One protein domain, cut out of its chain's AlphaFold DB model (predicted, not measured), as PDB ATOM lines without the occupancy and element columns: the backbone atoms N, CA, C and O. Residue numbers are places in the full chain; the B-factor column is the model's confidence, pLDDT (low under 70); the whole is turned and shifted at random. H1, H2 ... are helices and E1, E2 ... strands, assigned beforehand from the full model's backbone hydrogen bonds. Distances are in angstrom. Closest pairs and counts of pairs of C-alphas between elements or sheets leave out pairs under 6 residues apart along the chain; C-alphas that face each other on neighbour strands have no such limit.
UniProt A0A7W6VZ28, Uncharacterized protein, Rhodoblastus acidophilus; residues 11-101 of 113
ATOM      1  N   GLU A  11      44.415 -21.669 -23.164       79.69
ATOM      2  CA  GLU A  11      44.116 -22.018 -24.549       79.69
ATOM      3  C   GLU A  11      43.925 -23.540 -24.613       79.69
ATOM      4  O   GLU A  11      44.546 -24.267 -23.836       79.69
ATOM      5  N   ASP A  12      43.064 -24.018 -25.514       85.12
ATOM      6  CA  ASP A  12      42.832 -25.441 -25.795       85.12
ATOM      7  C   ASP A  12      42.656 -26.322 -24.542       85.12
ATOM      8  O   ASP A  12      43.606 -26.938 -24.060       85.12
ATOM      9  N   GLN A  13      41.434 -26.419 -24.009       93.88
ATOM     10  CA  GLN A  13      41.123 -27.300 -22.878       93.88
ATOM     11  C   GLN A  13      40.470 -28.605 -23.349       93.88
ATOM     12  O   GLN A  13      39.501 -28.582 -24.102       93.88
ATOM     13  N   VAL A  14      40.962 -29.740 -22.846       96.19
ATOM     14  CA  VAL A  14      40.424 -31.075 -23.138       96.19
ATOM     15  C   VAL A  14      40.220 -31.840 -21.832       96.19
ATOM     16  O   VAL A  14      41.163 -32.041 -21.066       96.19
ATOM     17  N   ASP A  15      38.991 -32.284 -21.571       96.38
ATOM     18  CA  ASP A  15      38.716 -33.291 -20.545       96.38
ATOM     19  C   ASP A  15      38.856 -34.681 -21.170       96.38
ATOM     20  O   ASP A  15      38.033 -35.097 -21.981       96.38
ATOM     21  N   VAL A  16      39.922 -35.389 -20.799       96.31
ATOM     22  CA  VAL A  16      40.316 -36.660 -21.422       96.31
ATOM     23  C   VAL A  16      39.318 -37.779 -21.106       96.31
ATOM     24  O   VAL A  16      39.195 -38.735 -21.867       96.31
ATOM     25  N   ARG A  17      38.606 -37.689 -19.975       92.19
ATOM     26  CA  ARG A  17      37.703 -38.750 -19.491       92.19
ATOM     27  C   ARG A  17      36.238 -38.325 -19.427       92.19
ATOM     28  O   ARG A  17      35.381 -39.183 -19.240       92.19
ATOM     29  N   GLY A  18      35.961 -37.029 -19.544       94.56
ATOM     30  CA  GLY A  18      34.620 -36.455 -19.407       94.56
ATOM     31  C   GLY A  18      34.104 -36.405 -17.965       94.56
ATOM     32  O   GLY A  18      32.940 -36.082 -17.744       94.56
ATOM     33  N   ASP A  19      34.937 -36.750 -16.979       93.88
ATOM     34  CA  ASP A  19      34.594 -36.756 -15.552       93.88
ATOM     35  C   ASP A  19      35.296 -35.633 -14.761       93.88
ATOM     36  O   ASP A  19      35.213 -35.573 -13.530       93.88
ATOM     37  N   GLY A  20      36.016 -34.749 -15.457       94.69
ATOM     38  CA  GLY A  20      36.769 -33.634 -14.894       94.69
ATOM     39  C   GLY A  20      38.028 -34.030 -14.120       94.69
ATOM     40  O   GLY A  20      38.657 -33.162 -13.502       94.69
ATOM     41  N   ARG A  21      38.411 -35.315 -14.105       95.44
ATOM     42  CA  ARG A  21      39.551 -35.802 -13.309       95.44
ATOM     43  C   ARG A  21      40.882 -35.699 -14.022       95.44
ATOM     44  O   ARG A  21      41.903 -35.577 -13.349       95.44
ATOM     45  N   VAL A  22      40.874 -35.753 -15.348       97.50
ATOM     46  CA  VAL A  22      42.070 -35.648 -16.183       97.50
ATOM     47  C   VAL A  22      41.822 -34.552 -17.203       97.50
ATOM     48  O   VAL A  22      41.182 -34.775 -18.225       97.50
ATOM     49  N   VAL A  23      42.307 -33.350 -16.900       97.56
ATOM     50  CA  VAL A  23      42.123 -32.177 -17.760       97.56
ATOM     51  C   VAL A  23      43.468 -31.740 -18.315       97.56
ATOM     52  O   VAL A  23      44.388 -31.448 -17.550       97.56
ATOM     53  N   LEU A  24      43.564 -31.669 -19.636       97.44
ATOM     54  CA  LEU A  24      44.689 -31.096 -20.359       97.44
ATOM     55  C   LEU A  24      44.365 -29.663 -20.770       97.44
ATOM     56  O   LEU A  24      43.237 -29.364 -21.160       97.44
ATOM     57  N   TYR A  25      45.344 -28.772 -20.671       96.25
ATOM     58  CA  TYR A  25      45.218 -27.402 -21.161       96.25
ATOM     59  C   TYR A  25      46.572 -26.819 -21.558       96.25
ATOM     60  O   TYR A  25      47.619 -27.267 -21.080       96.25
ATOM     61  N   LYS A  26      46.566 -25.790 -22.404       94.94
ATOM     62  CA  LYS A  26      47.734 -24.953 -22.687       94.94
ATOM     63  C   LYS A  26      47.603 -23.614 -21.971       94.94
ATOM     64  O   LYS A  26      46.504 -23.128 -21.724       94.94
ATOM     65  N   LEU A  27      48.733 -23.032 -21.581       91.19
ATOM     66  CA  LEU A  27      48.749 -21.704 -20.969       91.19
ATOM     67  C   LEU A  27      48.788 -20.646 -22.075       91.19
ATOM     68  O   LEU A  27      49.614 -20.767 -22.984       91.19
ATOM     69  N   SER A  28      47.917 -19.641 -21.989       90.06
ATOM     70  CA  SER A  28      47.838 -18.594 -23.005       90.06
ATOM     71  C   SER A  28      49.071 -17.686 -22.999       90.06
ATOM     72  O   SER A  28      49.727 -17.489 -21.972       90.06
ATOM     73  N   GLY A  29      49.422 -17.152 -24.171       86.31
ATOM     74  CA  GLY A  29      50.514 -16.178 -24.313       86.31
ATOM     75  C   GLY A  29      51.939 -16.755 -24.345       86.31
ATOM     76  O   GLY A  29      52.906 -15.996 -24.275       86.31
ATOM     77  N   LEU A  30      52.105 -18.077 -24.472       87.12
ATOM     78  CA  LEU A  30      53.415 -18.700 -24.691       87.12
ATOM     79  C   LEU A  30      53.667 -18.937 -26.183       87.12
ATOM     80  O   LEU A  30      52.788 -19.396 -26.899       87.12
ATOM     81  N   LYS A  31      54.908 -18.715 -26.643       88.56
ATOM     82  CA  LYS A  31      55.304 -18.958 -28.046       88.56
ATOM     83  C   LYS A  31      55.155 -20.429 -28.463       88.56
ATOM     84  O   LYS A  31      54.748 -20.701 -29.580       88.56
ATOM     85  N   ASN A  32      55.501 -21.356 -27.566       88.19
ATOM     86  CA  ASN A  32      55.436 -22.805 -27.784       88.19
ATOM     87  C   ASN A  32      54.790 -23.477 -26.558       88.19
ATOM     88  O   ASN A  32      55.503 -24.037 -25.716       88.19
ATOM     89  N   PRO A  33      53.461 -23.369 -26.394       91.38
ATOM     90  CA  PRO A  33      52.783 -23.867 -25.209       91.38
ATOM     91  C   PRO A  33      52.800 -25.400 -25.185       91.38
ATOM     92  O   PRO A  33      52.344 -26.069 -26.113       91.38
ATOM     93  N   LYS A  34      53.322 -25.961 -24.094       95.50
ATOM     94  CA  LYS A  34      53.260 -27.400 -23.808       95.50
ATOM     95  C   LYS A  34      51.992 -27.719 -23.028       95.50
ATOM     96  O   LYS A  34      51.514 -26.887 -22.255       95.50
ATOM     97  N   TRP A  35      51.477 -28.930 -23.205       97.19
ATOM     98  CA  TRP A  35      50.293 -29.380 -22.484       97.19
ATOM     99  C   TRP A  35      50.579 -29.479 -20.984       97.19
ATOM    100  O   TRP A  35      51.575 -30.075 -20.562       97.19
ATOM    101  N   GLN A  36      49.688 -28.911 -20.183       96.69
ATOM    102  CA  GLN A  36      49.624 -29.060 -18.736       96.69
ATOM    103  C   GLN A  36      48.529 -30.069 -18.401       96.69
ATOM    104  O   GLN A  36      47.427 -29.980 -18.933       96.69
ATOM    105  N   ALA A  37      48.822 -31.009 -17.507       97.38
ATOM    106  CA  ALA A  37      47.871 -31.986 -17.004       97.38
ATOM    107  C   ALA A  37      47.448 -31.624 -15.581       97.38
ATOM    108  O   ALA A  37      48.281 -31.590 -14.675       97.38
ATOM    109  N   ARG A  38      46.150 -31.384 -15.379       96.50
ATOM    110  CA  ARG A  38      45.516 -31.252 -14.066       96.50
ATOM    111  C   ARG A  38      44.811 -32.554 -13.718       96.50
ATOM    112  O   ARG A  38      43.819 -32.915 -14.348       96.50
ATOM    113  N   ILE A  39      45.308 -33.210 -12.678       96.94
ATOM    114  CA  ILE A  39      44.833 -34.508 -12.216       96.94
ATOM    115  C   ILE A  39      44.125 -34.365 -10.872       96.94
ATOM    116  O   ILE A  39      44.707 -33.871  -9.904       96.94
ATOM    117  N   ARG A  40      42.878 -34.828 -10.799       95.31
ATOM    118  CA  ARG A  40      42.095 -34.937  -9.564       95.31
ATOM    119  C   ARG A  40      41.796 -36.404  -9.286       95.31
ATOM    120  O   ARG A  40      41.136 -37.072 -10.077       95.31
ATOM    121  N   VAL A  41      42.237 -36.889  -8.132       94.56
ATOM    122  CA  VAL A  41      41.991 -38.269  -7.704       94.56
ATOM    123  C   VAL A  41      40.806 -38.303  -6.732       94.56
ATOM    124  O   VAL A  41      40.727 -37.449  -5.849       94.56
ATOM    125  N   PRO A  42      39.860 -39.250  -6.876       91.44
ATOM    126  CA  PRO A  42      38.781 -39.445  -5.907       91.44
ATOM    127  C   PRO A  42      39.317 -39.732  -4.506       91.44
ATOM    128  O   PRO A  42      40.359 -40.363  -4.365       91.44
ATOM    129  N   ASN A  43      38.576 -39.318  -3.474       87.62
ATOM    130  CA  ASN A  43      38.932 -39.525  -2.062       87.62
ATOM    131  C   ASN A  43      40.260 -38.878  -1.629       87.62
ATOM    132  O   ASN A  43      40.742 -39.145  -0.533       87.62
ATOM    133  N   ALA A  44      40.825 -38.000  -2.459       89.25
ATOM    134  CA  ALA A  44      41.964 -37.170  -2.114       89.25
ATOM    135  C   ALA A  44      41.622 -35.685  -2.241       89.25
ATOM    136  O   ALA A  44      40.787 -35.271  -3.049       89.25
ATOM    137  N   THR A  45      42.306 -34.874  -1.440       87.94
ATOM    138  CA  THR A  45      42.113 -33.425  -1.424       87.94
ATOM    139  C   THR A  45      42.975 -32.747  -2.486       87.94
ATOM    140  O   THR A  45      44.176 -33.001  -2.600       87.94
ATOM    141  N   GLY A  46      42.360 -31.824  -3.228       89.69
ATOM    142  CA  GLY A  46      43.035 -30.978  -4.207       89.69
ATOM    143  C   GLY A  46      43.268 -31.651  -5.561       89.69
ATOM    144  O   GLY A  46      42.579 -32.592  -5.954       89.69
ATOM    145  N   TYR A  47      44.228 -31.108  -6.302       93.31
ATOM    146  CA  TYR A  47      44.613 -31.574  -7.629       93.31
ATOM    147  C   TYR A  47      46.120 -31.427  -7.809       93.31
ATOM    148  O   TYR A  47      46.760 -30.592  -7.169       93.31
ATOM    149  N   LYS A  48      46.688 -32.198  -8.727       93.25
ATOM    150  CA  LYS A  48      48.084 -32.069  -9.121       93.25
ATOM    151  C   LYS A  48      48.182 -31.513 -10.538       93.25
ATOM    152  O   LYS A  48      47.538 -32.042 -11.436       93.25
ATOM    153  N   ILE A  49      48.972 -30.455 -10.726       94.44
ATOM    154  CA  ILE A  49      49.293 -29.897 -12.049       94.44
ATOM    155  C   ILE A  49      50.719 -30.295 -12.413       94.44
ATOM    156  O   ILE A  49      51.635 -30.101 -11.612       94.44
ATOM    157  N   VAL A  50      50.911 -30.848 -13.609       94.50
ATOM    158  CA  VAL A  50      52.229 -31.218 -14.142       94.50
ATOM    159  C   VAL A  50      52.307 -30.865 -15.622       94.50
ATOM    160  O   VAL A  50      51.389 -31.165 -16.378       94.50
ATOM    161  N   SER A  51      53.433 -30.294 -16.052       94.88
ATOM    162  CA  SER A  51      53.723 -30.145 -17.480       94.88
ATOM    163  C   SER A  51      54.044 -31.504 -18.089       94.88
ATOM    164  O   SER A  51      54.948 -32.199 -17.624       94.88
ATOM    165  N   THR A  52      53.343 -31.856 -19.162       95.44
ATOM    166  CA  THR A  52      53.601 -33.079 -19.940       95.44
ATOM    167  C   THR A  52      54.882 -32.985 -20.774       95.44
ATOM    168  O   THR A  52      55.347 -33.987 -21.307       95.44
ATOM    169  N   LYS A  53      55.462 -31.778 -20.893       94.69
ATOM    170  CA  LYS A  53      56.652 -31.452 -21.702       94.69
ATOM    171  C   LYS A  53      56.505 -31.708 -23.211       94.69
ATOM    172  O   LYS A  53      57.473 -31.518 -23.943       94.69
ATOM    173  N   THR A  54      55.310 -32.042 -23.692       95.12
ATOM    174  CA  THR A  54      54.997 -32.261 -25.112       95.12
ATOM    175  C   THR A  54      53.907 -31.292 -25.585       95.12
ATOM    176  O   THR A  54      53.134 -30.755 -24.788       95.12
ATOM    177  N   ASP A  55      53.891 -30.988 -26.879       94.88
ATOM    178  CA  ASP A  55      52.810 -30.271 -27.576       94.88
ATOM    179  C   ASP A  55      51.894 -31.229 -28.356       94.88
ATOM    180  O   ASP A  55      50.822 -30.822 -28.815       94.88
ATOM    181  N   ASN A  56      52.255 -32.512 -28.441       96.38
ATOM    182  CA  ASN A  56      51.432 -33.553 -29.033       96.38
ATOM    183  C   ASN A  56      50.332 -33.982 -28.051       96.38
ATOM    184  O   ASN A  56      50.611 -34.511 -26.974       96.38
ATOM    185  N   LEU A  57      49.070 -33.787 -28.445       95.75
ATOM    186  CA  LEU A  57      47.912 -34.110 -27.606       95.75
ATOM    187  C   LEU A  57      47.861 -35.598 -27.225       95.75
ATOM    188  O   LEU A  57      47.661 -35.914 -26.059       95.75
ATOM    189  N   ARG A  58      48.115 -36.519 -28.162       96.81
ATOM    190  CA  ARG A  58      48.042 -37.969 -27.885       96.81
ATOM    191  C   ARG A  58      49.113 -38.438 -26.906       96.81
ATOM    192  O   ARG A  58      48.891 -39.379 -26.148       96.81
ATOM    193  N   GLU A  59      50.298 -37.836 -26.953       97.00
ATOM    194  CA  GLU A  59      51.351 -38.115 -25.971       97.00
ATOM    195  C   GLU A  59      50.987 -37.541 -24.600       97.00
ATOM    196  O   GLU A  59      51.152 -38.221 -23.587       97.00
ATOM    197  N   ALA A  60      50.438 -36.322 -24.573       97.38
ATOM    198  CA  ALA A  60      49.961 -35.681 -23.354       97.38
ATOM    199  C   ALA A  60      48.822 -36.473 -22.688       97.38
ATOM    200  O   ALA A  60      48.833 -36.636 -21.469       97.38
ATOM    201  N   GLU A  61      47.884 -37.014 -23.469       97.75
ATOM    202  CA  GLU A  61      46.803 -37.889 -22.997       97.75
ATOM    203  C   GLU A  61      47.357 -39.148 -22.331       97.75
ATOM    204  O   GLU A  61      47.016 -39.428 -21.183       97.75
ATOM    205  N   ARG A  62      48.265 -39.872 -23.004       97.75
ATOM    206  CA  ARG A  62      48.904 -41.069 -22.429       97.75
ATOM    207  C   ARG A  62      49.631 -40.747 -21.129       97.75
ATOM    208  O   ARG A  62      49.465 -41.457 -20.143       97.75
ATOM    209  N   PHE A  63      50.405 -39.662 -21.111       97.69
ATOM    210  CA  PHE A  63      51.098 -39.215 -19.907       97.69
ATOM    211  C   PHE A  63      50.118 -38.914 -18.764       97.69
ATOM    212  O   PHE A  63      50.335 -39.342 -17.631       97.69
ATOM    213  N   ALA A  64      49.035 -38.189 -19.051       97.31
ATOM    214  CA  ALA A  64      48.063 -37.775 -18.047       97.31
ATOM    215  C   ALA A  64      47.252 -38.956 -17.489       97.31
ATOM    216  O   ALA A  64      46.977 -38.985 -16.289       97.31
ATOM    217  N   VAL A  65      46.906 -39.935 -18.332       97.56
ATOM    218  CA  VAL A  65      46.237 -41.175 -17.913       97.56
ATOM    219  C   VAL A  65      47.153 -42.013 -17.022       97.56
ATOM    220  O   VAL A  65      46.746 -42.351 -15.914       97.56
ATOM    221  N   ASN A  66      48.405 -42.247 -17.429       97.38
ATOM    222  CA  ASN A  66      49.372 -42.986 -16.608       97.38
ATOM    223  C   ASN A  66      49.589 -42.302 -15.248       97.38
ATOM    224  O   ASN A  66      49.524 -42.940 -14.201       97.38
ATOM    225  N   LEU A  67      49.754 -40.972 -15.243       96.00
ATOM    226  CA  LEU A  67      49.901 -40.202 -14.007       96.00
ATOM    227  C   LEU A  67      48.662 -40.303 -13.102       96.00
ATOM    228  O   LEU A  67      48.794 -40.329 -11.878       96.00
ATOM    229  N   TYR A  68      47.457 -40.329 -13.676       96.19
ATOM    230  CA  TYR A  68      46.235 -40.548 -12.905       96.19
ATOM    231  C   TYR A  68      46.234 -41.925 -12.241       96.19
ATOM    232  O   TYR A  68      45.891 -42.013 -11.065       96.19
ATOM    233  N   GLU A  69      46.602 -42.979 -12.968       95.81
ATOM    234  CA  GLU A  69      46.637 -44.348 -12.443       95.81
ATOM    235  C   GLU A  69      47.634 -44.483 -11.291       95.81
ATOM    236  O   GLU A  69      47.260 -44.966 -10.219       95.81
ATOM    237  N   ASP A  70      48.845 -43.951 -11.458       94.69
ATOM    238  CA  ASP A  70      49.873 -43.935 -10.414       94.69
ATOM    239  C   ASP A  70      49.377 -43.230  -9.144       94.69
ATOM    240  O   ASP A  70      49.471 -43.758  -8.032       94.69
ATOM    241  N   LEU A  71      48.797 -42.032  -9.297       94.31
ATOM    242  CA  LEU A  71      48.255 -41.275  -8.169       94.31
ATOM    243  C   LEU A  71      47.043 -41.972  -7.543       94.31
ATOM    244  O   LEU A  71      46.874 -41.923  -6.327       94.31
ATOM    245  N   TYR A  72      46.198 -42.619  -8.344       94.62
ATOM    246  CA  TYR A  72      45.042 -43.363  -7.859       94.62
ATOM    247  C   TYR A  72      45.459 -44.563  -7.007       94.62
ATOM    248  O   TYR A  72      44.915 -44.753  -5.917       94.62
ATOM    249  N   ILE A  73      46.448 -45.335  -7.464       94.38
ATOM    250  CA  ILE A  73      47.029 -46.447  -6.704       94.38
ATOM    251  C   ILE A  73      47.657 -45.921  -5.411       94.38
ATOM    252  O   ILE A  73      47.391 -46.461  -4.337       94.38
ATOM    253  N   HIS A  74      48.424 -44.831  -5.490       91.00
ATOM    254  CA  HIS A  74      49.060 -44.228  -4.322       91.00
ATOM    255  C   HIS A  74      48.042 -43.772  -3.265       91.00
ATOM    256  O   HIS A  74      48.193 -44.081  -2.085       91.00
ATOM    257  N   VAL A  75      46.970 -43.091  -3.683       92.75
ATOM    258  CA  VAL A  75      45.886 -42.661  -2.784       92.75
ATOM    259  C   VAL A  75      45.155 -43.857  -2.187       92.75
ATOM    260  O   VAL A  75      44.875 -43.869  -0.991       92.75
ATOM    261  N   LYS A  76      44.883 -44.899  -2.981       92.12
ATOM    262  CA  LYS A  76      44.287 -46.138  -2.467       92.12
ATOM    263  C   LYS A  76      45.159 -46.840  -1.429       92.12
ATOM    264  O   LYS A  76      44.615 -47.461  -0.525       92.12
ATOM    265  N   ALA A  77      46.479 -46.720  -1.538       92.00
ATOM    266  CA  ALA A  77      47.426 -47.224  -0.549       92.00
ATOM    267  C   ALA A  77      47.537 -46.335   0.712       92.00
ATOM    268  O   ALA A  77      48.349 -46.626   1.586       92.00
ATOM    269  N   GLY A  78      46.740 -45.263   0.824       88.06
ATOM    270  CA  GLY A  78      46.745 -44.333   1.959       88.06
ATOM    271  C   GLY A  78      47.660 -43.117   1.783       88.06
ATOM    272  O   GLY A  78      47.841 -42.348   2.724       88.06
ATOM    273  N   GLY A  79      48.242 -42.930   0.596       86.00
ATOM    274  CA  GLY A  79      49.072 -41.775   0.267       86.00
ATOM    275  C   GLY A  79      48.278 -40.508  -0.076       86.00
ATOM    276  O   GLY A  79      47.055 -40.522  -0.229       86.00
ATOM    277  N   SER A  80      48.983 -39.385  -0.238       85.44
ATOM    278  CA  SER A  80      48.402 -38.089  -0.611       85.44
ATOM    279  C   SER A  80      48.739 -37.696  -2.053       85.44
ATOM    280  O   SER A  80      49.827 -37.955  -2.555       85.44
ATOM    281  N   VAL A  81      47.818 -36.996  -2.729       83.81
ATOM    282  CA  VAL A  81      48.054 -36.458  -4.090       83.81
ATOM    283  C   VAL A  81      49.139 -35.380  -4.095       83.81
ATOM    284  O   VAL A  81      49.905 -35.261  -5.051       83.81
ATOM    285  N   GLN A  82      49.198 -34.586  -3.024       80.44
ATOM    286  CA  GLN A  82      50.276 -33.632  -2.797       80.44
ATOM    287  C   GLN A  82      51.422 -34.351  -2.103       80.44
ATOM    288  O   GLN A  82      51.259 -34.825  -0.981       80.44
ATOM    289  N   PHE A  83      52.579 -34.394  -2.747       72.62
ATOM    290  CA  PHE A  83      53.811 -34.835  -2.115       72.62
ATOM    291  C   PHE A  83      54.771 -33.662  -2.012       72.62
ATOM    292  O   PHE A  83      55.044 -32.980  -3.001       72.62
ATOM    293  N   LYS A  84      55.278 -33.439  -0.799       75.69
ATOM    294  CA  LYS A  84      56.404 -32.539  -0.575       75.69
ATOM    295  C   LYS A  84      57.679 -33.271  -0.978       75.69
ATOM    296  O   LYS A  84      57.846 -34.447  -0.659       75.69
ATOM    297  N   THR A  85      58.580 -32.595  -1.679       79.12
ATOM    298  CA  THR A  85      59.923 -33.145  -1.896       79.12
ATOM    299  C   THR A  85      60.667 -33.216  -0.563       79.12
ATOM    300  O   THR A  85      60.376 -32.446   0.354       79.12
ATOM    301  N   PHE A  86      61.664 -34.100  -0.447       75.75
ATOM    302  CA  PHE A  86      62.509 -34.155   0.753       75.75
ATOM    303  C   PHE A  86      63.103 -32.784   1.092       75.75
ATOM    304  O   PHE A  86      63.098 -32.381   2.246       75.75
ATOM    305  N   GLN A  87      63.534 -32.032   0.076       82.56
ATOM    306  CA  GLN A  87      64.038 -30.674   0.248       82.56
ATOM    307  C   GLN A  87      62.994 -29.742   0.874       82.56
ATOM    308  O   GLN A  87      63.312 -29.029   1.815       82.56
ATOM    309  N   GLN A  88      61.743 -29.777   0.404       85.88
ATOM    310  CA  GLN A  88      60.672 -28.967   0.989       85.88
ATOM    311  C   GLN A  88      60.419 -29.331   2.454       85.88
ATOM    312  O   GLN A  88      60.258 -28.438   3.282       85.88
ATOM    313  N   VAL A  89      60.421 -30.629   2.778       86.94
ATOM    314  CA  VAL A  89      60.277 -31.111   4.161       86.94
ATOM    315  C   VAL A  89      61.465 -30.672   5.019       86.94
ATOM    316  O   VAL A  89      61.281 -30.214   6.143       86.94
ATOM    317  N   PHE A  90      62.683 -30.763   4.490       87.69
ATOM    318  CA  PHE A  90      63.897 -30.332   5.173       87.69
ATOM    319  C   PHE A  90      63.911 -28.820   5.424       87.69
ATOM    320  O   PHE A  90      64.211 -28.388   6.534       87.69
ATOM    321  N   ASP A  91      63.544 -28.013   4.430       91.44
ATOM    322  CA  ASP A  91      63.470 -26.557   4.560       91.44
ATOM    323  C   ASP A  91      62.392 -26.134   5.567       91.44
ATOM    324  O   ASP A  91      62.591 -25.192   6.338       91.44
ATOM    325  N   GLU A  92      61.259 -26.837   5.598       89.12
ATOM    326  CA  GLU A  92      60.204 -26.650   6.597       89.12
ATOM    327  C   GLU A  92      60.691 -26.997   8.008       89.12
ATOM    328  O   GLU A  92      60.536 -26.187   8.924       89.12
ATOM    329  N   TRP A  93      61.347 -28.149   8.178       91.81
ATOM    330  CA  TRP A  93      61.953 -28.546   9.449       91.81
ATOM    331  C   TRP A  93      63.009 -27.536   9.914       91.81
ATOM    332  O   TRP A  93      62.970 -27.081  11.058       91.81
ATOM    333  N   ARG A  94      63.907 -27.112   9.017       91.62
ATOM    334  CA  ARG A  94      64.944 -26.114   9.306       91.62
ATOM    335  C   ARG A  94      64.327 -24.813   9.814       91.62
ATOM    336  O   ARG A  94      64.773 -24.295  10.836       91.62
ATOM    337  N   LYS A  95      63.288 -24.308   9.135       89.81
ATOM    338  CA  LYS A  95      62.541 -23.114   9.567       89.81
ATOM    339  C   LYS A  95      61.950 -23.309  10.958       89.81
ATOM    340  O   LYS A  95      62.176 -22.470  11.825       89.81
ATOM    341  N   HIS A  96      61.265 -24.427  11.186       87.19
ATOM    342  CA  HIS A  96      60.639 -24.737  12.469       87.19
ATOM    343  C   HIS A  96      61.643 -24.712  13.632       87.19
ATOM    344  O   HIS A  96      61.415 -24.028  14.631       87.19
ATOM    345  N   VAL A  97      62.799 -25.365  13.465       86.94
ATOM    346  CA  VAL A  97      63.876 -25.372  14.468       86.94
ATOM    347  C   VAL A  97      64.431 -23.962  14.707       86.94
ATOM    348  O   VAL A  97      64.623 -23.564  15.855       86.94
ATOM    349  N   THR A  98      64.635 -23.160  13.657       81.31
ATOM    350  CA  THR A  98      65.117 -21.774  13.815       81.31
ATOM    351  C   THR A  98      64.099 -20.840  14.475       81.31
ATOM    352  O   THR A  98      64.492 -19.955  15.230       81.31
ATOM    353  N   THR A  99      62.797 -21.042  14.246       77.00
ATOM    354  CA  THR A  99      61.729 -20.252  14.880       77.00
ATOM    355  C   THR A  99      61.588 -20.588  16.366       77.00
ATOM    356  O   THR A  99      61.387 -19.684  17.176       77.00
ATOM    357  N   MET A 100      61.761 -21.857  16.752       61.66
ATOM    358  CA  MET A 100      61.770 -22.268  18.163       61.66
ATOM    359  C   MET A 100      63.000 -21.761  18.935       61.66
ATOM    360  O   MET A 100      62.923 -21.554  20.142       61.66
ATOM    361  N   GLY A 101      64.124 -21.508  18.255       55.50
ATOM    362  CA  GLY A 101      65.388 -21.100  18.880       55.50
ATOM    363  C   GLY A 101      65.455 -19.672  19.443       55.50
ATOM    364  O   GLY A 101      66.428 -19.354  20.123       55.50
TER     365      GLY A 101
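This is residues 11 to 101 of the 113 residues of an uncharacterized protein of Rhodoblastus acidophilus (UniProt A0A7W6VZ28). A small sheet of four strands has one long helix, H1, packed slantwise over one face while the other face is bare, and a second helix, H2, sticks out from this body as a free arm that makes much of the length. The printed part has 91 residues, with E1, E2, E3, E4, H1 and H2 in that order along it; the sheet runs E1, E2, E3, E4 and is antiparallel throughout. The class is mixed, helices and strands. The whole is loose, with a radius of gyration of the C-alphas of 16.3 A and spans of 51 by 35 by 17 A.

E1, residues 11 to 15, and E2, residues 22 to 27, form a hairpin, with N 14 and O 24 2.9 A apart, within hydrogen-bond range. E2 and E3, residues 36 to 39, form the next hairpin, with N 38 and O 23 at 2.8 A. E3 and E4, residues 48 to 51, form the third, with N 37 and O 50 at 2.8 A. The four strands make a meander, each the antiparallel neighbour of the one before. H1, residues 57 to 76, is on the sheet at a height over the sheet of 8.4 A, making two layers, a sheet with a helix on one face. It lies over E2 and E3, slantwise to the strands, at 40 degrees to E2 on the local plane. H1 touches E3, where the closest C-alphas, of Ala 37 and Ala 64, are 5.9 A apart. H2, residues 86 to 100, is not on the sheet and is apart from H1. In H1 and H2 every O i to N i+4 pair is within hydrogen-bond range.

E1 begins at C-alpha 11 (44.116, -22.018, -24.549). E2 measures 16.2 A from first to last C-alpha, H1 28.1 A and H2 21.1 A. H1 begins at C-alpha 57 (47.912, -34.110, -27.606), and H2 ends at C-alpha 100 (61.770, -22.268, 18.163).

Residues 84 to 101 stand free, and the body without them spans 40 by 20 by 19 A. The printed part has no cut, and no link is long. Mean pLDDT of the printed part is 90.9, with residues 100 to 101 under 70.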